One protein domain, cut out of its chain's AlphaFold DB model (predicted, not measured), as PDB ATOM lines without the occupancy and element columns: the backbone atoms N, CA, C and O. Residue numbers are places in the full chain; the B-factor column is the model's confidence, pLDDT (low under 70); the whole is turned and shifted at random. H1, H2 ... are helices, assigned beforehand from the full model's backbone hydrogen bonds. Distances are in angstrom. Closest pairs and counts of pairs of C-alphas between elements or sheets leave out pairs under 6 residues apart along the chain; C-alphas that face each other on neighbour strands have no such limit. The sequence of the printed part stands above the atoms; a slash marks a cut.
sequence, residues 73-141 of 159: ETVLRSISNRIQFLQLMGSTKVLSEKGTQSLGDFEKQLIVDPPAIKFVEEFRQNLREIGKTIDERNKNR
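Overview. This is residues 73 to 141 of the 159 residues of the protein "Arachidonate 5-lipoxygenase" of Mytilus galloprovincialis (UniProt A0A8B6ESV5). What shape do these atoms draw? An open hook: the short H1, then H2 and the long link of residues 96 to 113 lead along the longest axis, and the long straight H3 folds back at a slant from its far end, with no helix touching another. What is it made of? The printed part has 69 residues with three named helices, H1, H2 and H3 in that order, and no named strand; its class is all helix. How spread out is it? It is extended, with a radius of gyration of the C-alphas of 21.4 A, and flat, spanning 67 by 35 by 12 A.

Along the chain. Where does the first helix begin? H1 is residues 73 to 78, 8.5 A from first to last C-alpha, and C-alpha 73 is at (164.026, 166.962, 190.270). Where are the others? H2 is residues 82 to 95, 19.8 A long, from C-alpha 82 at (151.979, 158.837, 185.049). H3 is residues 114 to 139, 38.7 A long, ending with C-alpha 139 at (170.846, 135.299, 163.789).

Arrangement. Do the helices meet? H1 and H2 are apart, H2 and H3 are apart, and H1 and H3 are apart. Which parts stand free? Residues 73 to 79, 81 to 87, 89 to 102 and 128 to 141 stand free. Are the helix backbones well formed? Every O i to N i+4 pair is within hydrogen-bond range in H1 and H2, and 21 of 22 are in H3.

Size, cuts and confidence. How large is it? The two C-alphas farthest apart, those of Glu 73 and Pro 114, are 67.7 A apart. How are the parts linked? H1 to H2 is a tight link and H2 to H3 a long one of 18 residues, and the printed part has no cut. Where is confidence low? Mean pLDDT of the printed part is 87.1, with residues 107 and 109 under 70.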
ATOM      1  N   GLU A  73     165.399 166.479 190.079       82.50
ATOM      2  CA  GLU A  73     164.026 166.962 190.270       82.50
ATOM      3  C   GLU A  73     163.488 167.729 189.057       82.50
ATOM      4  O   GLU A  73     162.335 167.546 188.667       82.50
ATOM      5  N   THR A  74     164.333 168.542 188.417       79.31
ATOM      6  CA  THR A  74     163.974 169.266 187.189       79.31
ATOM      7  C   THR A  74     163.705 168.284 186.049       79.31
ATOM      8  O   THR A  74     162.718 168.431 185.327       79.31
ATOM      9  N   VAL A  75     164.522 167.230 185.935       81.44
ATOM     10  CA  VAL A  75     164.315 166.150 184.957       81.44
ATOM     11  C   VAL A  75     163.028 165.383 185.261       81.44
ATOM     12  O   VAL A  75     162.196 165.219 184.373       81.44
ATOM     13  N   LEU A  76     162.800 164.981 186.512       82.25
ATOM     14  CA  LEU A  76     161.586 164.267 186.919       82.25
ATOM     15  C   LEU A  76     160.314 165.085 186.678       82.25
ATOM     16  O   LEU A  76     159.294 164.514 186.304       82.25
ATOM     17  N   ARG A  77     160.379 166.411 186.840       81.25
ATOM     18  CA  ARG A  77     159.269 167.316 186.520       81.25
ATOM     19  C   ARG A  77     159.061 167.489 185.013       81.25
ATOM     20  O   ARG A  77     157.937 167.746 184.593       81.25
ATOM     21  N   SER A  78     160.124 167.379 184.213       78.69
ATOM     22  CA  SER A  78     160.042 167.448 182.747       78.69
ATOM     23  C   SER A  78     159.499 166.165 182.112       78.69
ATOM     24  O   SER A  78     158.932 166.209 181.022       78.69
ATOM     25  N   ILE A  79     159.652 165.024 182.790       83.31
ATOM     26  CA  ILE A  79     159.072 163.759 182.347       83.31
ATOM     27  C   ILE A  79     157.548 163.832 182.513       83.31
ATOM     28  O   ILE A  79     157.028 164.352 183.500       83.31
ATOM     29  N   SER A  80     156.829 163.297 181.523       76.88
ATOM     30  CA  SER A  80     155.363 163.231 181.519       76.88
ATOM     31  C   SER A  80     154.828 162.600 182.807       76.88
ATOM     32  O   SER A  80     155.392 161.632 183.325       76.88
ATOM     33  N   ASN A  81     153.703 163.108 183.318       83.56
ATOM     34  CA  ASN A  81     153.067 162.500 184.486       83.56
ATOM     35  C   ASN A  81     152.584 161.068 184.170       83.56
ATOM     36  O   ASN A  81     152.419 160.682 183.010       83.56
ATOM     37  N   ARG A  82     152.327 160.262 185.211       83.69
ATOM     38  CA  ARG A  82     151.979 158.837 185.049       83.69
ATOM     39  C   ARG A  82     150.764 158.604 184.144       83.69
ATOM     40  O   ARG A  82     150.742 157.612 183.430       83.69
ATOM     41  N   ILE A  83     149.779 159.503 184.151       86.38
ATOM     42  CA  ILE A  83     148.570 159.369 183.327       86.38
ATOM     43  C   ILE A  83     148.910 159.586 181.851       86.38
ATOM     44  O   ILE A  83     148.557 158.754 181.022       86.38
ATOM     45  N   GLN A  84     149.646 160.651 181.533       87.25
ATOM     46  CA  GLN A  84     150.105 160.932 180.170       87.25
ATOM     47  C   GLN A  84     150.999 159.811 179.638       87.25
ATOM     48  O   GLN A  84     150.861 159.410 178.488       87.25
ATOM     49  N   PHE A  85     151.871 159.257 180.483       89.44
ATOM     50  CA  PHE A  85     152.696 158.112 180.111       89.44
ATOM     51  C   PHE A  85     151.851 156.870 179.797       89.44
ATOM     52  O   PHE A  85     152.078 156.215 178.785       89.44
ATOM     53  N   LEU A  86     150.846 156.559 180.623       91.88
ATOM     54  CA  LEU A  86     149.937 155.437 180.367       91.88
ATOM     55  C   LEU A  86     149.100 155.647 179.099       91.88
ATOM     56  O   LEU A  86     148.905 154.698 178.344       91.88
ATOM     57  N   GLN A  87     148.639 156.874 178.842       90.62
ATOM     58  CA  GLN A  87     147.945 157.222 177.602       90.62
ATOM     59  C   GLN A  87     148.856 157.054 176.388       90.62
ATOM     60  O   GLN A  87     148.458 156.393 175.436       90.62
ATOM     61  N   LEU A  88     150.089 157.570 176.447       90.69
ATOM     62  CA  LEU A  88     151.089 157.390 175.397       90.69
ATOM     63  C   LEU A  88     151.332 155.904 175.130       90.69
ATOM     64  O   LEU A  88     151.221 155.481 173.989       90.69
ATOM     65  N   MET A  89     151.583 155.113 176.176       90.00
ATOM     66  CA  MET A  89     151.777 153.662 176.080       90.00
ATOM     67  C   MET A  89     150.576 152.969 175.424       90.00
ATOM     68  O   MET A  89     150.749 152.138 174.531       90.00
ATOM     69  N   GLY A  90     149.357 153.326 175.841       91.81
ATOM     70  CA  GLY A  90     148.117 152.800 175.273       91.81
ATOM     71  C   GLY A  90     147.973 153.140 173.792       91.81
ATOM     72  O   GLY A  90     147.780 152.240 172.979       91.81
ATOM     73  N   SER A  91     148.153 154.409 173.428       90.56
ATOM     74  CA  SER A  91     148.124 154.861 172.037       90.56
ATOM     75  C   SER A  91     149.212 154.194 171.200       90.56
ATOM     76  O   SER A  91     148.909 153.653 170.146       90.56
ATOM     77  N   THR A  92     150.463 154.143 171.670       91.00
ATOM     78  CA  THR A  92     151.554 153.484 170.935       91.00
ATOM     79  C   THR A  92     151.289 152.002 170.725       91.00
ATOM     80  O   THR A  92     151.630 151.483 169.669       91.00
ATOM     81  N   LYS A  93     150.653 151.323 171.690       89.69
ATOM     82  CA  LYS A  93     150.300 149.912 171.544       89.69
ATOM     83  C   LYS A  93     149.258 149.732 170.445       89.69
ATOM     84  O   LYS A  93     149.494 148.938 169.548       89.69
ATOM     85  N   VAL A  94     148.172 150.504 170.493       89.44
ATOM     86  CA  VAL A  94     147.096 150.445 169.490       89.44
ATOM     87  C   VAL A  94     147.638 150.756 168.092       89.44
ATOM     88  O   VAL A  94     147.384 150.009 167.159       89.44
ATOM     89  N   LEU A  95     148.465 151.795 167.957       87.06
ATOM     90  CA  LEU A  95     149.060 152.187 166.673       87.06
ATOM     91  C   LEU A  95     150.112 151.194 166.145       87.06
ATOM     92  O   LEU A  95     150.474 151.268 164.975       87.06
ATOM     93  N   SER A  96     150.627 150.297 166.993       87.56
ATOM     94  CA  SER A  96     151.583 149.253 166.590       87.56
ATOM     95  C   SER A  96     150.898 147.939 166.200       87.56
ATOM     96  O   SER A  96     151.570 147.003 165.765       87.56
ATOM     97  N   GLU A  97     149.580 147.826 166.378       81.94
ATOM     98  CA  GLU A  97     148.833 146.642 165.962       81.94
ATOM     99  C   GLU A  97     148.690 146.610 164.432       81.94
ATOM    100  O   GLU A  97     148.523 147.630 163.765       81.94
ATOM    101  N   LYS A  98     148.785 145.412 163.844       76.31
ATOM    102  CA  LYS A  98     148.655 145.233 162.393       76.31
ATOM    103  C   LYS A  98     147.177 145.226 162.013       76.31
ATOM    104  O   LYS A  98     146.459 144.310 162.402       76.31
ATOM    105  N   GLY A  99     146.744 146.190 161.204       72.94
ATOM    106  CA  GLY A  99     145.349 146.258 160.757       72.94
ATOM    107  C   GLY A  99     144.984 145.380 159.555       72.94
ATOM    108  O   GLY A  99     143.799 145.228 159.279       72.94
ATOM    109  N   THR A 100     145.948 144.805 158.822       82.50
ATOM    110  CA  THR A 100     145.675 143.935 157.654       82.50
ATOM    111  C   THR A 100     146.619 142.730 157.574       82.50
ATOM    112  O   THR A 100     147.591 142.628 158.326       82.50
ATOM    113  N   GLN A 101     146.317 141.795 156.663       84.19
ATOM    114  CA  GLN A 101     147.150 140.624 156.376       84.19
ATOM    115  C   GLN A 101     148.560 141.001 155.892       84.19
ATOM    116  O   GLN A 101     148.811 142.120 155.436       84.19
ATOM    117  N   SER A 102     149.482 140.040 155.992       87.69
ATOM    118  CA  SER A 102     150.880 140.204 155.579       87.69
ATOM    119  C   SER A 102     151.026 140.456 154.079       87.69
ATOM    120  O   SER A 102     150.195 140.029 153.274       87.69
ATOM    121  N   LEU A 103     152.127 141.105 153.707       88.31
ATOM    122  CA  LEU A 103     152.417 141.493 152.337       88.31
ATOM    123  C   LEU A 103     152.303 140.308 151.358       88.31
ATOM    124  O   LEU A 103     152.958 139.279 151.519       88.31
ATOM    125  N   GLY A 104     151.478 140.468 150.322       82.81
ATOM    126  CA  GLY A 104     151.237 139.455 149.288       82.81
ATOM    127  C   GLY A 104     150.097 138.475 149.591       82.81
ATOM    128  O   GLY A 104     149.750 137.665 148.719       82.81
ATOM    129  N   ASP A 105     149.482 138.546 150.775       84.88
ATOM    130  CA  ASP A 105     148.272 137.790 151.114       84.88
ATOM    131  C   ASP A 105     147.002 138.622 150.874       84.88
ATOM    132  O   ASP A 105     146.555 139.398 151.717       84.88
ATOM    133  N   PHE A 106     146.467 138.549 149.656       81.81
ATOM    134  CA  PHE A 106     145.321 139.354 149.246       81.81
ATOM    135  C   PHE A 106     144.006 138.657 149.610       81.81
ATOM    136  O   PHE A 106     143.669 137.628 149.024       81.81
ATOM    137  N   GLU A 107     143.213 139.268 150.495       69.62
ATOM    138  CA  GLU A 107     141.878 138.779 150.882       69.62
ATOM    139  C   GLU A 107     140.907 138.665 149.700       69.62
ATOM    140  O   GLU A 107     140.070 137.763 149.643       69.62
ATOM    141  N   LYS A 108     141.014 139.586 148.737       76.00
ATOM    142  CA  LYS A 108     140.208 139.585 147.515       76.00
ATOM    143  C   LYS A 108     141.094 139.256 146.322       76.00
ATOM    144  O   LYS A 108     141.923 140.068 145.915       76.00
ATOM    145  N   GLN A 109     140.864 138.095 145.716       68.94
ATOM    146  CA  GLN A 109     141.467 137.725 144.435       68.94
ATOM    147  C   GLN A 109     140.769 138.479 143.296       68.94
ATOM    148  O   GLN A 109     139.919 137.944 142.594       68.94
ATOM    149  N   LEU A 110     141.105 139.761 143.142       74.75
ATOM    150  CA  LEU A 110     140.626 140.593 142.030       74.75
ATOM    151  C   LEU A 110     141.381 140.303 140.723       74.75
ATOM    152  O   LEU A 110     140.946 140.703 139.647       74.75
ATOM    153  N   ILE A 111     142.514 139.606 140.819       77.75
ATOM    154  CA  ILE A 111     143.369 139.257 139.689       77.75
ATOM    155  C   ILE A 111     142.915 137.902 139.144       77.75
ATOM    156  O   ILE A 111     143.225 136.861 139.715       77.75
ATOM    157  N   VAL A 112     142.166 137.936 138.042       79.06
ATOM    158  CA  VAL A 112     141.651 136.741 137.347       79.06
ATOM    159  C   VAL A 112     142.438 136.393 136.081       79.06
ATOM    160  O   VAL A 112     142.299 135.294 135.552       79.06
ATOM    161  N   ASP A 113     143.258 137.325 135.588       85.88
ATOM    162  CA  ASP A 113     143.992 137.166 134.335       85.88
ATOM    163  C   ASP A 113     145.178 136.187 134.506       85.88
ATOM    164  O   ASP A 113     146.044 136.426 135.358       85.88
ATOM    165  N   PRO A 114     145.265 135.093 133.721       83.38
ATOM    166  CA  PRO A 114     146.317 134.082 133.853       83.38
ATOM    167  C   PRO A 114     147.776 134.588 133.864       83.38
ATOM    168  O   PRO A 114     148.554 134.087 134.680       83.38
ATOM    169  N   PRO A 115     148.213 135.546 133.017       86.56
ATOM    170  CA  PRO A 115     149.560 136.110 133.115       86.56
ATOM    171  C   PRO A 115     149.773 136.899 134.413       86.56
ATOM    172  O   PRO A 115     150.847 136.808 135.001       86.56
ATOM    173  N   ALA A 116     148.759 137.617 134.903       83.56
ATOM    174  CA  ALA A 116     148.854 138.397 136.134       83.56
ATOM    175  C   ALA A 116     148.991 137.512 137.386       83.56
ATOM    176  O   ALA A 116     149.728 137.861 138.307       83.56
ATOM    177  N   ILE A 117     148.362 136.331 137.397       85.81
ATOM    178  CA  ILE A 117     148.504 135.349 138.486       85.81
ATOM    179  C   ILE A 117     149.960 134.884 138.624       85.81
ATOM    180  O   ILE A 117     150.481 134.830 139.738       85.81
ATOM    181  N   LYS A 118     150.650 134.627 137.505       88.81
ATOM    182  CA  LYS A 118     152.064 134.214 137.523       88.81
ATOM    183  C   LYS A 118     152.962 135.263 138.177       88.81
ATOM    184  O   LYS A 118     153.820 134.909 138.979       88.81
ATOM    185  N   PHE A 119     152.729 136.545 137.896       88.62
ATOM    186  CA  PHE A 119     153.481 137.632 138.532       88.62
ATOM    187  C   PHE A 119     153.226 137.716 140.041       88.62
ATOM    188  O   PHE A 119     154.144 137.998 140.808       88.62
ATOM    189  N   VAL A 120     152.001 137.438 140.497       88.44
ATOM    190  CA  VAL A 120     151.681 137.394 141.934       88.44
ATOM    191  C   VAL A 120     152.381 136.220 142.623       88.44
ATOM    192  O   VAL A 120     152.876 136.363 143.742       88.44
ATOM    193  N   GLU A 121     152.445 135.061 141.971       88.88
ATOM    194  CA  GLU A 121     153.177 133.900 142.485       88.88
ATOM    195  C   GLU A 121     154.682 134.161 142.569       88.88
ATOM    196  O   GLU A 121     155.292 133.866 143.600       88.88
ATOM    197  N   GLU A 122     155.260 134.772 141.532       93.50
ATOM    198  CA  GLU A 122     156.659 135.205 141.514       93.50
ATOM    199  C   GLU A 122     156.938 136.212 142.638       93.50
ATOM    200  O   GLU A 122     157.879 136.047 143.413       93.50
ATOM    201  N   PHE A 123     156.066 137.207 142.810       92.50
ATOM    202  CA  PHE A 123     156.168 138.172 143.901       92.50
ATOM    203  C   PHE A 123     156.167 137.488 145.276       92.50
ATOM    204  O   PHE A 123     157.044 137.747 146.102       92.50
ATOM    205  N   ARG A 124     155.238 136.551 145.514       91.56
ATOM    206  CA  ARG A 124     155.184 135.761 146.758       91.56
ATOM    207  C   ARG A 124     156.441 134.921 146.969       91.56
ATOM    208  O   ARG A 124     156.872 134.746 148.108       91.56
ATOM    209  N   GLN A 125     157.021 134.390 145.897       94.00
ATOM    210  CA  GLN A 125     158.261 133.629 145.965       94.00
ATOM    211  C   GLN A 125     159.439 134.518 146.377       94.00
ATOM    212  O   GLN A 125     160.145 134.178 147.326       94.00
ATOM    213  N   ASN A 126     159.574 135.690 145.760       95.25
ATOM    214  CA  ASN A 126     160.615 136.662 146.094       95.25
ATOM    215  C   ASN A 126     160.513 137.121 147.557       95.25
ATOM    216  O   ASN A 126     161.521 137.201 148.259       95.25
ATOM    217  N   LEU A 127     159.296 137.344 148.067       95.06
ATOM    218  CA  LEU A 127     159.085 137.666 149.482       95.06
ATOM    219  C   LEU A 127     159.567 136.545 150.414       95.06
ATOM    220  O   LEU A 127     160.202 136.826 151.429       95.06
ATOM    221  N   ARG A 128     159.332 135.270 150.075       93.81
ATOM    222  CA  ARG A 128     159.832 134.139 150.878       93.81
ATOM    223  C   ARG A 128     161.358 134.094 150.927       93.81
ATOM    224  O   ARG A 128     161.924 133.772 151.968       93.81
ATOM    225  N   GLU A 129     162.023 134.403 149.822       96.12
ATOM    226  CA  GLU A 129     163.489 134.428 149.741       96.12
ATOM    227  C   GLU A 129     164.089 135.588 150.544       96.12
ATOM    228  O   GLU A 129     165.047 135.399 151.302       96.12
ATOM    229  N   ILE A 130     163.469 136.768 150.466       95.00
ATOM    230  CA  ILE A 130     163.840 137.931 151.278       95.00
ATOM    231  C   ILE A 130     163.658 137.629 152.771       95.00
ATOM    232  O   ILE A 130     164.558 137.925 153.556       95.00
ATOM    233  N   GLY A 131     162.543 137.000 153.164       94.81
ATOM    234  CA  GLY A 131     162.293 136.596 154.552       94.81
ATOM    235  C   GLY A 131     163.407 135.704 155.104       94.81
ATOM    236  O   GLY A 131     164.035 136.051 156.101       94.81
ATOM    237  N   LYS A 132     163.773 134.643 154.371       95.75
ATOM    238  CA  LYS A 132     164.895 133.758 154.742       95.75
ATOM    239  C   LYS A 132     166.214 134.515 154.905       95.75
ATOM    240  O   LYS A 132     166.951 134.281 155.859       95.75
ATOM    241  N   THR A 133     166.498 135.446 153.995       96.44
ATOM    242  CA  THR A 133     167.706 136.282 154.057       96.44
ATOM    243  C   THR A 133     167.720 137.152 155.320       96.44
ATOM    244  O   THR A 133     168.760 137.328 155.958       96.44
ATOM    245  N   ILE A 134     166.564 137.705 155.703       95.19
ATOM    246  CA  ILE A 134     166.411 138.493 156.931       95.19
ATOM    247  C   ILE A 134     166.595 137.605 158.165       95.19
ATOM    248  O   ILE A 134     167.344 137.999 159.058       95.19
ATOM    249  N   ASP A 135     166.000 136.411 158.186       95.88
ATOM    250  CA  ASP A 135     166.127 135.452 159.287       95.88
ATOM    251  C   ASP A 135     167.589 135.057 159.525       95.88
ATOM    252  O   ASP A 135     168.084 135.079 160.653       95.88
ATOM    253  N   GLU A 136     168.320 134.733 158.457       95.69
ATOM    254  CA  GLU A 136     169.747 134.414 158.526       95.69
ATOM    255  C   GLU A 136     170.574 135.595 159.031       95.69
ATOM    256  O   GLU A 136     171.449 135.434 159.886       95.69
ATOM    257  N   ARG A 137     170.266 136.806 158.562       94.62
ATOM    258  CA  ARG A 137     170.947 138.024 159.004       94.62
ATOM    259  C   ARG A 137     170.658 138.344 160.470       94.62
ATOM    260  O   ARG A 137     171.563 138.795 161.173       94.62
ATOM    261  N   ASN A 138     169.432 138.116 160.939       95.62
ATOM    262  CA  ASN A 138     169.023 138.397 162.314       95.62
ATOM    263  C   ASN A 138     169.687 137.451 163.325       95.62
ATOM    264  O   ASN A 138     169.983 137.897 164.431       95.62
ATOM    265  N   LYS A 139     170.056 136.219 162.936       95.38
ATOM    266  CA  LYS A 139     170.846 135.299 163.789       95.38
ATOM    267  C   LYS A 139     172.196 135.877 164.227       95.38
ATOM    268  O   LYS A 139     172.667 135.567 165.315       95.38
ATOM    269  N   ASN A 140     172.809 136.723 163.399       94.25
ATOM    270  CA  ASN A 140     174.128 137.311 163.662       94.25
ATOM    271  C   ASN A 140     174.057 138.688 164.343       94.25
ATOM    272  O   ASN A 140     175.087 139.320 164.582       94.25
ATOM    273  N   ARG A 141     172.852 139.196 164.629       93.31
ATOM    274  CA  ARG A 141     172.653 140.515 165.236       93.31
ATOM    275  C   ARG A 141     172.404 140.383 166.731       93.31
ATOM    276  O   ARG A 141     171.660 139.523 167.178       93.31
TER     277      ARG A 141